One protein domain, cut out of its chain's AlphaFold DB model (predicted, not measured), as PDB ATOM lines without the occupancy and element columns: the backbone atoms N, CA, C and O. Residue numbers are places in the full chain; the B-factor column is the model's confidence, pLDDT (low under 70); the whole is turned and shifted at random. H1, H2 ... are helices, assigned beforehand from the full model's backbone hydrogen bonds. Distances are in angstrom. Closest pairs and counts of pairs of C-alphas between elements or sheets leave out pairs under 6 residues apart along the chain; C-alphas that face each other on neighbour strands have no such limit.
ATOM      1  N   LEU A 148     279.603 232.479 220.919       94.44
ATOM      2  CA  LEU A 148     280.133 231.387 221.739       94.44
ATOM      3  C   LEU A 148     281.628 231.576 222.014       94.44
ATOM      4  O   LEU A 148     282.034 231.494 223.168       94.44
ATOM      5  N   GLY A 149     282.428 231.895 220.990       94.94
ATOM      6  CA  GLY A 149     283.850 232.208 221.162       94.94
ATOM      7  C   GLY A 149     284.075 233.424 222.066       94.94
ATOM      8  O   GLY A 149     284.905 233.375 222.973       94.94
ATOM      9  N   LEU A 150     283.275 234.483 221.893       93.94
ATOM     10  CA  LEU A 150     283.311 235.666 222.753       93.94
ATOM     11  C   LEU A 150     282.922 235.352 224.208       93.94
ATOM     12  O   LEU A 150     283.550 235.868 225.127       93.94
ATOM     13  N   ILE A 151     281.917 234.502 224.431       96.25
ATOM     14  CA  ILE A 151     281.492 234.054 225.765       96.25
ATOM     15  C   ILE A 151     282.572 233.179 226.413       96.25
ATOM     16  O   ILE A 151     282.904 233.408 227.571       96.25
ATOM     17  N   ALA A 152     283.166 232.235 225.680       96.88
ATOM     18  CA  ALA A 152     284.249 231.394 226.186       96.88
ATOM     19  C   ALA A 152     285.473 232.233 226.594       96.88
ATOM     20  O   ALA A 152     285.996 232.077 227.695       96.88
ATOM     21  N   LEU A 153     285.882 233.190 225.758       95.81
ATOM     22  CA  LEU A 153     286.996 234.084 226.076       95.81
ATOM     23  C   LEU A 153     286.650 235.068 227.214       95.81
ATOM     24  O   LEU A 153     287.488 235.334 228.071       95.81
ATOM     25  N   SER A 154     285.397 235.532 227.289       96.19
ATOM     26  CA  SER A 154     284.862 236.323 228.412       96.19
ATOM     27  C   SER A 154     284.927 235.569 229.749       96.19
ATOM     28  O   SER A 154     285.279 236.176 230.763       96.19
ATOM     29  N   VAL A 155     284.643 234.257 229.748       98.12
ATOM     30  CA  VAL A 155     284.809 233.356 230.906       98.12
ATOM     31  C   VAL A 155     286.285 233.231 231.286       98.12
ATOM     32  O   VAL A 155     286.623 233.483 232.438       98.12
ATOM     33  N   LEU A 156     287.171 232.905 230.336       97.12
ATOM     34  CA  LEU A 156     288.607 232.730 230.602       97.12
ATOM     35  C   LEU A 156     289.234 233.982 231.240       97.12
ATOM     36  O   LEU A 156     289.913 233.883 232.260       97.12
ATOM     37  N   VAL A 157     288.935 235.168 230.701       95.44
ATOM     38  CA  VAL A 157     289.430 236.452 231.232       95.44
ATOM     39  C   VAL A 157     288.870 236.768 232.630       95.44
ATOM     40  O   VAL A 157     289.553 237.413 233.420       95.44
ATOM     41  N   ARG A 158     287.660 236.300 232.970       97.12
ATOM     42  CA  ARG A 158     287.052 236.486 234.305       97.12
ATOM     43  C   ARG A 158     287.509 235.452 235.334       97.12
ATOM     44  O   ARG A 158     287.514 235.758 236.522       97.12
ATOM     45  N   LEU A 159     287.916 234.258 234.907       96.94
ATOM     46  CA  LEU A 159     288.517 233.256 235.794       96.94
ATOM     47  C   LEU A 159     290.005 233.535 236.071       96.94
ATOM     48  O   LEU A 159     290.513 233.130 237.116       96.94
ATOM     49  N   TRP A 160     290.700 234.266 235.191       95.56
ATOM     50  CA  TRP A 160     292.090 234.672 235.417       95.56
ATOM     51  C   TRP A 160     292.225 235.569 236.658       95.56
ATOM     52  O   TRP A 160     291.806 236.728 236.670       95.56
ATOM     53  N   GLY A 161     292.814 235.010 237.718       93.88
ATOM     54  CA  GLY A 161     293.005 235.702 238.992       93.88
ATOM     55  C   GLY A 161     291.748 235.819 239.865       93.88
ATOM     56  O   GLY A 161     291.651 236.712 240.702       93.88
ATOM     57  N   ILE A 162     290.779 234.911 239.702       95.62
ATOM     58  CA  ILE A 162     289.573 234.842 240.553       95.62
ATOM     59  C   ILE A 162     289.895 234.588 242.046       95.62
ATOM     60  O   ILE A 162     289.116 234.944 242.935       95.62
ATOM     61  N   ALA A 163     291.058 233.987 242.316       94.81
ATOM     62  CA  ALA A 163     291.531 233.578 243.637       94.81
ATOM     63  C   ALA A 163     292.527 234.558 244.297       94.81
ATOM     64  O   ALA A 163     292.955 234.312 245.423       94.81
ATOM     65  N   ASP A 164     292.906 235.668 243.650       92.88
ATOM     66  CA  ASP A 164     293.769 236.658 244.309       92.88
ATOM     67  C   ASP A 164     293.004 237.381 245.424       92.88
ATOM     68  O   ASP A 164     291.797 237.615 245.313       92.88
ATOM     69  N   ARG A 165     293.704 237.768 246.500       91.25
ATOM     70  CA  ARG A 165     293.102 238.460 247.658       91.25
ATOM     71  C   ARG A 165     291.860 237.720 248.198       91.25
ATOM     72  O   ARG A 165     290.826 238.330 248.483       91.25
ATOM     73  N   LEU A 166     291.944 236.388 248.270       93.50
ATOM     74  CA  LEU A 166     291.098 235.568 249.141       93.50
ATOM     75  C   LEU A 166     291.537 235.746 250.612       93.50
ATOM     76  O   LEU A 166     292.649 236.227 250.850       93.50
ATOM     77  N   PRO A 167     290.691 235.382 251.592       92.31
ATOM     78  CA  PRO A 167     291.074 235.369 253.000       92.31
ATOM     79  C   PRO A 167     292.347 234.554 253.251       92.31
ATOM     80  O   PRO A 167     292.438 233.393 252.862       92.31
ATOM     81  N   ASP A 168     293.313 235.169 253.928       89.00
ATOM     82  CA  ASP A 168     294.524 234.518 254.429       89.00
ATOM     83  C   ASP A 168     294.323 234.178 255.918       89.00
ATOM     84  O   ASP A 168     294.223 235.106 256.732       89.00
ATOM     85  N   PRO A 169     294.236 232.889 256.295       85.62
ATOM     86  CA  PRO A 169     294.029 232.484 257.682       85.62
ATOM     87  C   PRO A 169     295.313 232.518 258.524       85.62
ATOM     88  O   PRO A 169     295.245 232.468 259.751       85.62
ATOM     89  N   THR A 170     296.493 232.661 257.903       85.06
ATOM     90  CA  THR A 170     297.782 232.716 258.625       85.06
ATOM     91  C   THR A 170     297.978 234.002 259.434       85.06
ATOM     92  O   THR A 170     298.942 234.103 260.186       85.06
ATOM     93  N   LEU A 171     297.064 234.971 259.301       85.19
ATOM     94  CA  LEU A 171     297.077 236.247 260.020       85.19
ATOM     95  C   LEU A 171     296.497 236.183 261.445       85.19
ATOM     96  O   LEU A 171     296.559 237.176 262.154       85.19
ATOM     97  N   GLY A 172     295.855 235.083 261.857       82.50
ATOM     98  CA  GLY A 172     295.205 234.959 263.177       82.50
ATOM     99  C   GLY A 172     293.873 235.715 263.337       82.50
ATOM    100  O   GLY A 172     292.967 235.208 264.007       82.50
ATOM    101  N   VAL A 173     293.716 236.866 262.674       85.56
ATOM    102  CA  VAL A 173     292.489 237.686 262.649       85.56
ATOM    103  C   VAL A 173     291.250 236.922 262.155       85.56
ATOM    104  O   VAL A 173     291.354 235.868 261.530       85.56
ATOM    105  N   ASP A 174     290.048 237.467 262.378       86.00
ATOM    106  CA  ASP A 174     288.821 236.938 261.764       86.00
ATOM    107  C   ASP A 174     288.901 237.005 260.215       86.00
ATOM    108  O   ASP A 174     288.992 238.107 259.655       86.00
ATOM    109  N   PRO A 175     288.862 235.862 259.499       83.69
ATOM    110  CA  PRO A 175     289.090 235.829 258.055       83.69
ATOM    111  C   PRO A 175     287.870 236.270 257.227       83.69
ATOM    112  O   PRO A 175     288.016 236.543 256.036       83.69
ATOM    113  N   ILE A 176     286.675 236.364 257.823       85.75
ATOM    114  CA  ILE A 176     285.456 236.844 257.151       85.75
ATOM    115  C   ILE A 176     285.317 238.362 257.333       85.75
ATOM    116  O   ILE A 176     284.929 239.066 256.398       85.75
ATOM    117  N   VAL A 177     285.619 238.867 258.532       82.62
ATOM    118  CA  VAL A 177     285.303 240.241 258.947       82.62
ATOM    119  C   VAL A 177     286.517 241.160 258.918       82.62
ATOM    120  O   VAL A 177     286.433 242.244 258.334       82.62
ATOM    121  N   ALA A 178     287.630 240.756 259.535       83.00
ATOM    122  CA  ALA A 178     288.795 241.622 259.684       83.00
ATOM    123  C   ALA A 178     289.555 241.727 258.358       83.00
ATOM    124  O   ALA A 178     289.426 242.746 257.685       83.00
ATOM    125  N   ASN A 179     290.238 240.652 257.947       86.19
ATOM    126  CA  ASN A 179     291.283 240.619 256.911       86.19
ATOM    127  C   ASN A 179     291.074 241.586 255.715       86.19
ATOM    128  O   ASN A 179     290.517 241.229 254.674       86.19
ATOM    129  N   THR A 180     291.576 242.818 255.834       83.75
ATOM    130  CA  THR A 180     291.377 243.888 254.845       83.75
ATOM    131  C   THR A 180     292.129 243.684 253.535       83.75
ATOM    132  O   THR A 180     291.868 244.439 252.591       83.75
ATOM    133  N   ALA A 181     293.011 242.680 253.426       86.12
ATOM    134  CA  ALA A 181     293.562 242.264 252.134       86.12
ATOM    135  C   ALA A 181     292.437 241.897 251.151       86.12
ATOM    136  O   ALA A 181     292.543 242.177 249.958       86.12
ATOM    137  N   VAL A 182     291.333 241.354 251.675       91.50
ATOM    138  CA  VAL A 182     290.091 241.060 250.956       91.50
ATOM    139  C   VAL A 182     289.252 242.335 250.775       91.50
ATOM    140  O   VAL A 182     289.059 243.110 251.722       91.50
ATOM    141  N   ASP A 183     288.716 242.531 249.560       90.94
ATOM    142  CA  ASP A 183     287.869 243.677 249.187       90.94
ATOM    143  C   ASP A 183     286.744 243.905 250.220       90.94
ATOM    144  O   ASP A 183     286.080 242.972 250.675       90.94
ATOM    145  N   GLU A 184     286.534 245.166 250.609       88.50
ATOM    146  CA  GLU A 184     285.523 245.550 251.602       88.50
ATOM    147  C   GLU A 184     284.107 245.117 251.185       88.50
ATOM    148  O   GLU A 184     283.280 244.792 252.034       88.50
ATOM    149  N   GLY A 185     283.818 245.091 249.880       90.12
ATOM    150  CA  GLY A 185     282.555 244.603 249.341       90.12
ATOM    151  C   GLY A 185     282.371 243.100 249.539       90.12
ATOM    152  O   GLY A 185     281.297 242.686 249.978       90.12
ATOM    153  N   ASP A 186     283.422 242.311 249.298       94.19
ATOM    154  CA  ASP A 186     283.412 240.858 249.500       94.19
ATOM    155  C   ASP A 186     283.189 240.516 250.977       94.19
ATOM    156  O   ASP A 186     282.298 239.731 251.309       94.19
ATOM    157  N   ARG A 187     283.949 241.162 251.876       92.44
ATOM    158  CA  ARG A 187     283.800 240.978 253.328       92.44
ATOM    159  C   ARG A 187     282.440 241.433 253.837       92.44
ATOM    160  O   ARG A 187     281.834 240.710 254.616       92.44
ATOM    161  N   ARG A 188     281.902 242.572 253.379       91.69
ATOM    162  CA  ARG A 188     280.535 243.004 253.735       91.69
ATOM    163  C   ARG A 188     279.488 241.984 253.285       91.69
ATOM    164  O   ARG A 188     278.627 241.624 254.083       91.69
ATOM    165  N   ALA A 189     279.551 241.519 252.035       94.25
ATOM    166  CA  ALA A 189     278.599 240.546 251.503       94.25
ATOM    167  C   ALA A 189     278.639 239.227 252.291       94.25
ATOM    168  O   ALA A 189     277.587 238.726 252.691       94.25
ATOM    169  N   MET A 190     279.842 238.711 252.573       95.12
ATOM    170  CA  MET A 190     280.015 237.499 253.373       95.12
ATOM    171  C   MET A 190     279.639 237.686 254.840       95.12
ATOM    172  O   MET A 190     278.957 236.821 255.374       95.12
ATOM    173  N   TYR A 191     280.015 238.794 255.482       93.94
ATOM    174  CA  TYR A 191     279.705 239.052 256.889       93.94
ATOM    175  C   TYR A 191     278.202 239.155 257.144       93.94
ATOM    176  O   TYR A 191     277.697 238.455 258.015       93.94
ATOM    177  N   TYR A 192     277.466 239.973 256.382       93.25
ATOM    178  CA  TYR A 192     276.024 240.123 256.612       93.25
ATOM    179  C   TYR A 192     275.261 238.821 256.331       93.25
ATOM    180  O   TYR A 192     274.344 238.485 257.072       93.25
ATOM    181  N   ALA A 193     275.673 238.043 255.323       95.25
ATOM    182  CA  ALA A 193     275.124 236.709 255.085       95.25
ATOM    183  C   ALA A 193     275.531 235.688 256.163       95.25
ATOM    184  O   ALA A 193     274.721 234.849 256.543       95.25
ATOM    185  N   TRP A 194     276.754 235.774 256.693       94.62
ATOM    186  CA  TRP A 194     277.229 234.924 257.785       94.62
ATOM    187  C   TRP A 194     276.470 235.218 259.074       94.62
ATOM    188  O   TRP A 194     276.074 234.293 259.782       94.62
ATOM    189  N   ASP A 195     276.194 236.490 259.363       93.19
ATOM    190  CA  ASP A 195     275.477 236.866 260.572       93.19
ATOM    191  C   ASP A 195     274.021 236.374 260.556       93.19
ATOM    192  O   ASP A 195     273.549 235.922 261.594       93.19
ATOM    193  N   MET A 196     273.365 236.274 259.395       94.69
ATOM    194  CA  MET A 196     272.017 235.686 259.279       94.69
ATOM    195  C   MET A 196     271.880 234.271 259.881       94.69
ATOM    196  O   MET A 196     270.768 233.868 260.207       94.69
ATOM    197  N   TRP A 197     272.960 233.488 260.044       94.31
ATOM    198  CA  TRP A 197     272.841 232.081 260.479       94.31
ATOM    199  C   TRP A 197     274.033 231.459 261.232       94.31
ATOM    200  O   TRP A 197     273.859 230.423 261.874       94.31
ATOM    201  N   ARG A 198     275.238 232.043 261.162       92.00
ATOM    202  CA  ARG A 198     276.492 231.524 261.757       92.00
ATOM    203  C   ARG A 198     276.718 230.034 261.462       92.00
ATOM    204  O   ARG A 198     276.794 229.205 262.361       92.00
ATOM    205  N   GLY A 199     276.686 229.659 260.182       89.31
ATOM    206  CA  GLY A 199     276.829 228.261 259.754       89.31
ATOM    207  C   GLY A 199     275.690 227.315 260.171       89.31
ATOM    208  O   GLY A 199     275.744 226.115 259.886       89.31
ATOM    209  N   GLY A 200     274.644 227.831 260.824       90.38
ATOM    210  CA  GLY A 200     273.572 227.074 261.467       90.38
ATOM    211  C   GLY A 200     273.789 226.832 262.964       90.38
ATOM    212  O   GLY A 200     273.080 226.007 263.534       90.38
ATOM    213  N   ALA A 201     274.758 227.506 263.597       88.81
ATOM    214  CA  ALA A 201     274.928 227.513 265.053       88.81
ATOM    215  C   ALA A 201     273.832 228.329 265.770       88.81
ATOM    216  O   ALA A 201     273.576 228.116 266.954       88.81
ATOM    217  N   ARG A 202     273.132 229.216 265.042       90.12
ATOM    218  CA  ARG A 202     271.865 229.830 265.466       90.12
ATOM    219  C   ARG A 202     270.744 229.585 264.442       90.12
ATOM    220  O   ARG A 202     271.043 229.261 263.289       90.12
ATOM    221  N   PRO A 203     269.461 229.753 264.824       93.19
ATOM    222  CA  PRO A 203     268.364 229.854 263.865       93.19
ATOM    223  C   PRO A 203     268.632 230.942 262.819       93.19
ATOM    224  O   PRO A 203     269.303 231.931 263.115       93.19
ATOM    225  N   ILE A 204     268.093 230.764 261.609       95.00
ATOM    226  CA  ILE A 204     268.250 231.746 260.531       95.00
ATOM    227  C   ILE A 204     267.390 232.977 260.839       95.00
ATOM    228  O   ILE A 204     266.162 232.886 260.829       95.00
ATOM    229  N   ASP A 205     268.034 234.121 261.053       94.19
ATOM    230  CA  ASP A 205     267.404 235.436 260.958       94.19
ATOM    231  C   ASP A 205     267.611 235.964 259.534       94.19
ATOM    232  O   ASP A 205     268.725 235.975 259.018       94.19
ATOM    233  N   LEU A 206     266.532 236.379 258.874       93.50
ATOM    234  CA  LEU A 206     266.593 236.942 257.525       93.50
ATOM    235  C   LEU A 206     266.765 238.469 257.527       93.50
ATOM    236  O   LEU A 206     266.842 239.059 256.451       93.50
ATOM    237  N   ASN A 207     266.842 239.127 258.688       92.25
ATOM    238  CA  ASN A 207     267.198 240.540 258.762       92.25
ATOM    239  C   ASN A 207     268.709 240.734 258.501       92.25
ATOM    240  O   ASN A 207     269.526 240.214 259.259       92.25
ATOM    241  N   PRO A 208     269.131 241.526 257.493       88.38
ATOM    242  CA  PRO A 208     270.544 241.857 257.304       88.38
ATOM    243  C   PRO A 208     271.137 242.752 258.405       88.38
ATOM    244  O   PRO A 208     272.336 243.019 258.380       88.38
ATOM    245  N   GLY A 209     270.315 243.314 259.301       85.69
ATOM    246  CA  GLY A 209     270.758 244.233 260.356       85.69
ATOM    247  C   GLY A 209     271.339 245.556 259.832       85.69
ATOM    248  O   GLY A 209     272.027 246.268 260.560       85.69
ATOM    249  N   THR A 210     271.111 245.884 258.556       83.88
ATOM    250  CA  THR A 210     271.691 247.058 257.899       83.88
ATOM    251  C   THR A 210     270.747 247.676 256.874       83.88
ATOM    252  O   THR A 210     270.079 246.981 256.109       83.88
ATOM    253  N   GLY A 211     270.723 249.009 256.835       79.19
ATOM    254  CA  GLY A 211     270.125 249.785 255.747       79.19
ATOM    255  C   GLY A 211     271.149 250.354 254.761       79.19
ATOM    256  O   GLY A 211     270.757 251.141 253.906       79.19
ATOM    257  N   ASP A 212     272.447 250.025 254.881       75.50
ATOM    258  CA  ASP A 212     273.474 250.547 253.963       75.50
ATOM    259  C   ASP A 212     273.209 250.047 252.525       75.50
ATOM    260  O   ASP A 212     273.215 250.832 251.574       75.50
ATOM    261  N   TRP A 213     272.951 248.749 252.342       81.00
ATOM    262  CA  TRP A 213     272.548 248.162 251.059       81.00
ATOM    263  C   TRP A 213     271.200 247.431 251.218       81.00
ATOM    264  O   TRP A 213     270.928 246.894 252.291       81.00
ATOM    265  N   PRO A 214     270.357 247.372 250.169       90.69
ATOM    266  CA  PRO A 214     269.190 246.490 250.149       90.69
ATOM    267  C   PRO A 214     269.599 245.004 250.118       90.69
ATOM    268  O   PRO A 214     270.742 244.665 249.820       90.69
ATOM    269  N   GLY A 215     268.665 244.119 250.475       92.56
ATOM    270  CA  GLY A 215     268.967 242.775 250.979       92.56
ATOM    271  C   GLY A 215     269.302 241.691 249.950       92.56
ATOM    272  O   GLY A 215     269.908 240.690 250.324       92.56
ATOM    273  N   LEU A 216     268.954 241.858 248.668       95.88
ATOM    274  CA  LEU A 216     269.073 240.779 247.673       95.88
ATOM    275  C   LEU A 216     270.505 240.207 247.506       95.88
ATOM    276  O   LEU A 216     270.627 238.984 247.418       95.88
ATOM    277  N   PRO A 217     271.593 241.009 247.529       96.06
ATOM    278  CA  PRO A 217     272.965 240.494 247.508       96.06
ATOM    279  C   PRO A 217     273.314 239.659 248.749       96.06
ATOM    280  O   PRO A 217     274.067 238.689 248.645       96.06
ATOM    281  N   PHE A 218     272.752 239.992 249.916       95.75
ATOM    282  CA  PHE A 218     272.974 239.242 251.154       95.75
ATOM    283  C   PHE A 218     272.210 237.914 251.140       95.75
ATOM    284  O   PHE A 218     272.807 236.890 251.449       95.75
ATOM    285  N   TYR A 219     270.954 237.883 250.676       96.75
ATOM    286  CA  TYR A 219     270.199 236.626 250.536       96.75
ATOM    287  C   TYR A 219     270.805 235.691 249.483       96.75
ATOM    288  O   TYR A 219     270.853 234.479 249.690       96.75
ATOM    289  N   LEU A 220     271.317 236.242 248.374       97.25
ATOM    290  CA  LEU A 220     272.082 235.468 247.394       97.25
ATOM    291  C   LEU A 220     273.333 234.857 248.036       97.25
ATOM    292  O   LEU A 220     273.608 233.672 247.856       97.25
ATOM    293  N   THR A 221     274.067 235.651 248.818       97.50
ATOM    294  CA  THR A 221     275.282 235.189 249.498       97.50
ATOM    295  C   THR A 221     274.960 234.150 250.578       97.50
ATOM    296  O   THR A 221     275.642 233.135 250.633       97.50
ATOM    297  N   LEU A 222     273.873 234.301 251.344       97.31
ATOM    298  CA  LEU A 222     273.378 233.281 252.281       97.31
ATOM    299  C   LEU A 222     273.060 231.962 251.557       97.31
ATOM    300  O   LEU A 222     273.480 230.899 252.005       97.31
ATOM    301  N   GLY A 223     272.395 232.021 250.398       97.62
ATOM    302  CA  GLY A 223     272.155 230.845 249.553       97.62
ATOM    303  C   GLY A 223     273.447 230.161 249.082       97.62
ATOM    304  O   GLY A 223     273.519 228.934 249.050       97.62
ATOM    305  N   LEU A 224     274.489 230.940 248.780       97.75
ATOM    306  CA  LEU A 224     275.811 230.429 248.403       97.75
ATOM    307  C   LEU A 224     276.584 229.850 249.604       97.75
ATOM    308  O   LEU A 224     277.267 228.843 249.441       97.75
ATOM    309  N   GLN A 225     276.435 230.407 250.809       96.00
ATOM    310  CA  GLN A 225     277.001 229.844 252.042       96.00
ATOM    311  C   GLN A 225     276.297 228.534 252.452       96.00
ATOM    312  O   GLN A 225     276.960 227.579 252.853       96.00
ATOM    313  N   LEU A 226     274.972 228.449 252.284       95.88
ATOM    314  CA  LEU A 226     274.196 227.215 252.467       95.88
ATOM    315  C   LEU A 226     274.622 226.126 251.466       95.88
ATOM    316  O   LEU A 226     274.815 224.974 251.855       95.88
ATOM    317  N   LEU A 227     274.834 226.495 250.197       96.38
ATOM    318  CA  LEU A 227     275.379 225.595 249.176       96.38
ATOM    319  C   LEU A 227     276.813 225.151 249.510       96.38
ATOM    320  O   LEU A 227     277.133 223.974 249.352       96.38
ATOM    321  N   TYR A 228     277.657 226.054 250.020       95.69
ATOM    322  CA  TYR A 228     279.010 225.710 250.458       95.69
ATOM    323  C   TYR A 228     279.006 224.745 251.653       95.69
ATOM    324  O   TYR A 228     279.780 223.795 251.648       95.69
ATOM    325  N   ARG A 229     278.090 224.894 252.622       94.62
ATOM    326  CA  ARG A 229     277.922 223.906 253.706       94.62
ATOM    327  C   ARG A 229     277.459 222.543 253.190       94.62
ATOM    328  O   ARG A 229     277.912 221.524 253.699       94.62
ATOM    329  N   ALA A 230     276.570 222.503 252.197       93.69
ATOM    330  CA  ALA A 230     276.147 221.242 251.586       93.69
ATOM    331  C   ALA A 230     277.310 220.536 250.862       93.69
ATOM    332  O   ALA A 230     277.423 219.316 250.939       93.69
ATOM    333  N   TYR A 231     278.196 221.298 250.215       93.44
ATOM    334  CA  TYR A 231     279.456 220.800 249.659       93.44
ATOM    335  C   TYR A 231     280.406 220.294 250.762       93.44
ATOM    336  O   TYR A 231     280.830 219.144 250.710       93.44
ATOM    337  N   ASP A 232     280.661 221.099 251.795       91.56
ATOM    338  CA  ASP A 232     281.583 220.792 252.899       91.56
ATOM    339  C   ASP A 232     281.177 219.542 253.703       91.56
ATOM    340  O   ASP A 232     282.008 218.704 254.055       91.56
ATOM    341  N   ALA A 233     279.872 219.356 253.923       92.19
ATOM    342  CA  ALA A 233     279.328 218.155 254.551       92.19
ATOM    343  C   ALA A 233     279.547 216.881 253.708       92.19
ATOM    344  O   ALA A 233     279.647 215.796 254.278       92.19
ATOM    345  N   VAL A 234     279.645 217.005 252.377       93.12
ATOM    346  CA  VAL A 234     279.900 215.891 251.448       93.12
ATOM    347  C   VAL A 234     281.398 215.634 251.254       93.12
ATOM    348  O   VAL A 234     281.793 214.474 251.171       93.12
ATOM    349  N   THR A 235     282.244 216.668 251.194       89.56
ATOM    350  CA  THR A 235     283.690 216.502 250.936       89.56
ATOM    351  C   THR A 235     284.530 216.280 252.186       89.56
ATOM    352  O   THR A 235     285.539 215.584 252.109       89.56
ATOM    353  N   HIS A 236     284.137 216.848 253.329       85.62
ATOM    354  CA  HIS A 236     284.906 216.785 254.580       85.62
ATOM    355  C   HIS A 236     284.147 216.102 255.731       85.62
ATOM    356  O   HIS A 236     284.674 215.986 256.834       85.62
ATOM    357  N   GLY A 237     282.907 215.645 255.507       82.94
ATOM    358  CA  GLY A 237     282.088 214.992 256.538       82.94
ATOM    359  C   GLY A 237     281.557 215.940 257.625       82.94
ATOM    360  O   GLY A 237     281.034 215.484 258.644       82.94
ATOM    361  N   ASN A 238     281.654 217.259 257.423       77.38
ATOM    362  CA  ASN A 238     281.256 218.305 258.372       77.38
ATOM    363  C   ASN A 238     279.723 218.486 258.466       77.38
ATOM    364  O   ASN A 238     279.168 219.549 258.187       77.38
ATOM    365  N   VAL A 239     278.999 217.441 258.876       81.44
ATOM    366  CA  VAL A 239     277.524 217.464 258.951       81.44
ATOM    367  C   VAL A 239     277.013 218.435 260.034       81.44
ATOM    368  O   VAL A 239     275.988 219.108 259.852       81.44
ATOM    369  N   SER A 240     277.725 218.546 261.165       90.12
ATOM    370  CA  SER A 240     277.308 219.388 262.296       90.12
ATOM    371  C   SER A 240     277.607 220.876 262.075       90.12
ATOM    372  O   SER A 240     278.651 221.251 261.544       90.12
ATOM    373  N   ALA A 241     276.703 221.746 262.537       89.81
ATOM    374  CA  ALA A 241     276.859 223.194 262.391       89.81
ATOM    375  C   ALA A 241     278.131 223.726 263.073       89.81
ATOM    376  O   ALA A 241     278.826 224.554 262.498       89.81
ATOM    377  N   ALA A 242     278.487 223.193 264.247       90.38
ATOM    378  CA  ALA A 242     279.701 223.580 264.966       90.38
ATOM    379  C   ALA A 242     280.999 223.108 264.278       90.38
ATOM    380  O   ALA A 242     282.047 223.715 264.483       90.38
ATOM    381  N   ALA A 243     280.963 222.042 263.467       90.44
ATOM    382  CA  ALA A 243     282.101 221.668 262.625       90.44
ATOM    383  C   ALA A 243     282.261 222.656 261.461       90.44
ATOM    384  O   ALA A 243     283.347 223.197 261.273       90.44
ATOM    385  N   PHE A 244     281.165 222.970 260.761       91.81
ATOM    386  CA  PHE A 244     281.167 223.946 259.670       91.81
ATOM    387  C   PHE A 244     281.513 225.378 260.132       91.81
ATOM    388  O   PHE A 244     282.245 226.082 259.442       91.81
ATOM    389  N   GLU A 245     281.056 225.808 261.314       90.81
ATOM    390  CA  GLU A 245     281.427 227.108 261.895       90.81
ATOM    391  C   GLU A 245     282.929 227.188 262.206       90.81
ATOM    392  O   GLU A 245     283.560 228.199 261.898       90.81
ATOM    393  N   ARG A 246     283.534 226.111 262.735       89.00
ATOM    394  CA  ARG A 246     284.995 226.036 262.906       89.00
ATOM    395  C   ARG A 246     285.734 226.005 261.570       89.00
ATOM    396  O   ARG A 246     286.751 226.673 261.452       89.00
ATOM    397  N   HIS A 247     285.230 225.270 260.576       89.38
ATOM    398  CA  HIS A 247     285.819 225.235 259.233       89.38
ATOM    399  C   HIS A 247     285.833 226.631 258.601       89.38
ATOM    400  O   HIS A 247     286.902 227.174 258.352       89.38
ATOM    401  N   ALA A 248     284.677 227.283 258.463       88.81
ATOM    402  CA  ALA A 248     284.584 228.628 257.888       88.81
ATOM    403  C   ALA A 248     285.274 229.718 258.740       88.81
ATOM    404  O   ALA A 248     285.704 230.737 258.202       88.81
ATOM    405  N   GLY A 249     285.399 229.517 260.057       84.94
ATOM    406  CA  GLY A 249     286.168 230.391 260.949       84.94
ATOM    407  C   GLY A 249     287.692 230.237 260.838       84.94
ATOM    408  O   GLY A 249     288.408 231.156 261.241       84.94
ATOM    409  N   ASN A 250     288.166 229.114 260.283       86.44
ATOM    410  CA  ASN A 250     289.583 228.776 260.113       86.44
ATOM    411  C   ASN A 250     290.062 228.900 258.656       86.44
ATOM    412  O   ASN A 250     291.175 229.359 258.445       86.44
ATOM    413  N   ASP A 251     289.256 228.515 257.663       88.88
ATOM    414  CA  ASP A 251     289.519 228.706 256.230       88.88
ATOM    415  C   ASP A 251     288.209 228.907 255.430       88.88
ATOM    416  O   ASP A 251     287.599 227.955 254.933       88.88
ATOM    417  N   PRO A 252     287.757 230.161 255.250       91.62
ATOM    418  CA  PRO A 252     286.625 230.475 254.386       91.62
ATOM    419  C   PRO A 252     287.001 230.636 252.900       91.62
ATOM    420  O   PRO A 252     286.130 231.009 252.108       91.62
ATOM    421  N   ALA A 253     288.250 230.408 252.469       93.75
ATOM    422  CA  ALA A 253     288.699 230.773 251.120       93.75
ATOM    423  C   ALA A 253     287.886 230.080 250.009       93.75
ATOM    424  O   ALA A 253     287.498 230.723 249.028       93.75
ATOM    425  N   GLY A 254     287.525 228.805 250.199       94.38
ATOM    426  CA  GLY A 254     286.643 228.067 249.283       94.38
ATOM    427  C   GLY A 254     285.225 228.653 249.179       94.38
ATOM    428  O   GLY A 254     284.640 228.670 248.094       94.38
ATOM    429  N   MET A 255     284.696 229.205 250.276       94.31
ATOM    430  CA  MET A 255     283.376 229.847 250.322       94.31
ATOM    431  C   MET A 255     283.365 231.162 249.532       94.31
ATOM    432  O   MET A 255     282.441 231.420 248.755       94.31
ATOM    433  N   PHE A 256     284.420 231.976 249.676       96.44
ATOM    434  CA  PHE A 256     284.623 233.183 248.866       96.44
ATOM    435  C   PHE A 256     284.798 232.829 247.384       96.44
ATOM    436  O   PHE A 256     284.137 233.431 246.536       96.44
ATOM    437  N   LEU A 257     285.611 231.819 247.061       97.00
ATOM    438  CA  LEU A 257     285.838 231.379 245.684       97.00
ATOM    439  C   LEU A 257     284.543 230.909 244.995       97.00
ATOM    440  O   LEU A 257     284.275 231.337 243.871       97.00
ATOM    441  N   LEU A 258     283.699 230.113 245.666       97.31
ATOM    442  CA  LEU A 258     282.393 229.693 245.135       97.31
ATOM    443  C   LEU A 258     281.509 230.899 244.775       97.31
ATOM    444  O   LEU A 258     280.935 230.955 243.685       97.31
ATOM    445  N   ALA A 259     281.407 231.877 245.676       97.38
ATOM    446  CA  ALA A 259     280.542 233.033 245.468       97.38
ATOM    447  C   ALA A 259     281.088 234.011 244.407       97.38
ATOM    448  O   ALA A 259     280.307 234.594 243.649       97.38
ATOM    449  N   ARG A 260     282.417 234.129 244.278       97.88
ATOM    450  CA  ARG A 260     283.069 234.832 243.163       97.88
ATOM    451  C   ARG A 260     282.811 234.137 241.822       97.88
ATOM    452  O   ARG A 260     282.426 234.799 240.863       97.88
ATOM    453  N   ILE A 261     282.925 232.806 241.749       98.00
ATOM    454  CA  ILE A 261     282.599 232.027 240.538       98.00
ATOM    455  C   ILE A 261     281.130 232.228 240.133       98.00
ATOM    456  O   ILE A 261     280.844 232.443 238.953       98.00
ATOM    457  N   PHE A 262     280.194 232.238 241.088       97.88
ATOM    458  CA  PHE A 262     278.792 232.551 240.794       97.88
ATOM    459  C   PHE A 262     278.630 233.959 240.193       97.88
ATOM    460  O   PHE A 262     277.932 234.135 239.191       97.88
ATOM    461  N   ASN A 263     279.311 234.965 240.747       97.75
ATOM    462  CA  ASN A 263     279.253 236.334 240.233       97.75
ATOM    463  C   ASN A 263     279.938 236.489 238.853       97.75
ATOM    464  O   ASN A 263     279.480 237.280 238.025       97.75
ATOM    465  N   VAL A 264     280.942 235.662 238.530       98.50
ATOM    466  CA  VAL A 264     281.490 235.536 237.165       98.50
ATOM    467  C   VAL A 264     280.428 235.040 236.181       98.50
ATOM    468  O   VAL A 264     280.315 235.602 235.091       98.50
TER     469      VAL A 264
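What this domain is: This is residues 148 to 264 of the 822 residues of the protein "Phospholipid carrier-dependent glycosyltransferase" of Candidatus Eisenbacteria bacterium (UniProt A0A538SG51). One long helix, H3, runs through the body, and the shorter helices H2 and H5 cross it on one side, with H4 also crosswise to it on that side, near its residues 229 to 233. H1 sticks out as an arm past the far end of H5, with residues 148 to 153 free. The printed part has 117 residues with five named helices, H1 to H5 along the chain, and no named strand; its class is all helix. It is compact, with a radius of gyration of the C-alphas of 14.8 A, and spans 46 by 35 by 28 A.

Where its parts are: H3, residues 216 to 235, is 28.5 A long and begins at C-alpha 216 (269.073, 240.779, 247.673). H2 is residues 184 to 195, 16.0 A; H4 is residues 241 to 250, 14.1 A. H5, residues 253 to 264, is 16.4 A and ends at C-alpha 264 (281.490, 235.536, 237.165). H1, residues 148 to 159, is 16.5 A and begins at C-alpha 148 (280.133, 231.387, 221.739).

How they stand to each other: H3 is the hub, touching three helices. It touches H2, closest C-alphas Ala 193 and Leu 222 at 4.8 A, only just about perpendicular at 70.4 degrees. It touches H5, closest C-alphas Tyr 228 and Met 255 at 6.0 A, at a steep tilt of 52 degrees, opposite ways. H3 and H4 only just touch, with 3 pairs of C-alphas within 8 A, the closest Arg 229 and Phe 244 at 6.8 A. H1 touches H5 with residues 155 to 159 alone, closest C-alphas Arg 158 and Val 264 at 6.3 A, at a shallow tilt of 30 degrees, opposite ways. H1 and H3 are apart. In H1, H2, H4 and H5 every O i to N i+4 pair is within hydrogen-bond range; in H3, 15 of 16.

The domain as a whole: The C-alphas farthest apart, Gly 149 and Arg 202, are 46.0 A apart. The printed part has no cut. Residues 160 to 183 and 196 to 215 are long links. Mean pLDDT of the printed part is 91.7, and no printed residue is under 70.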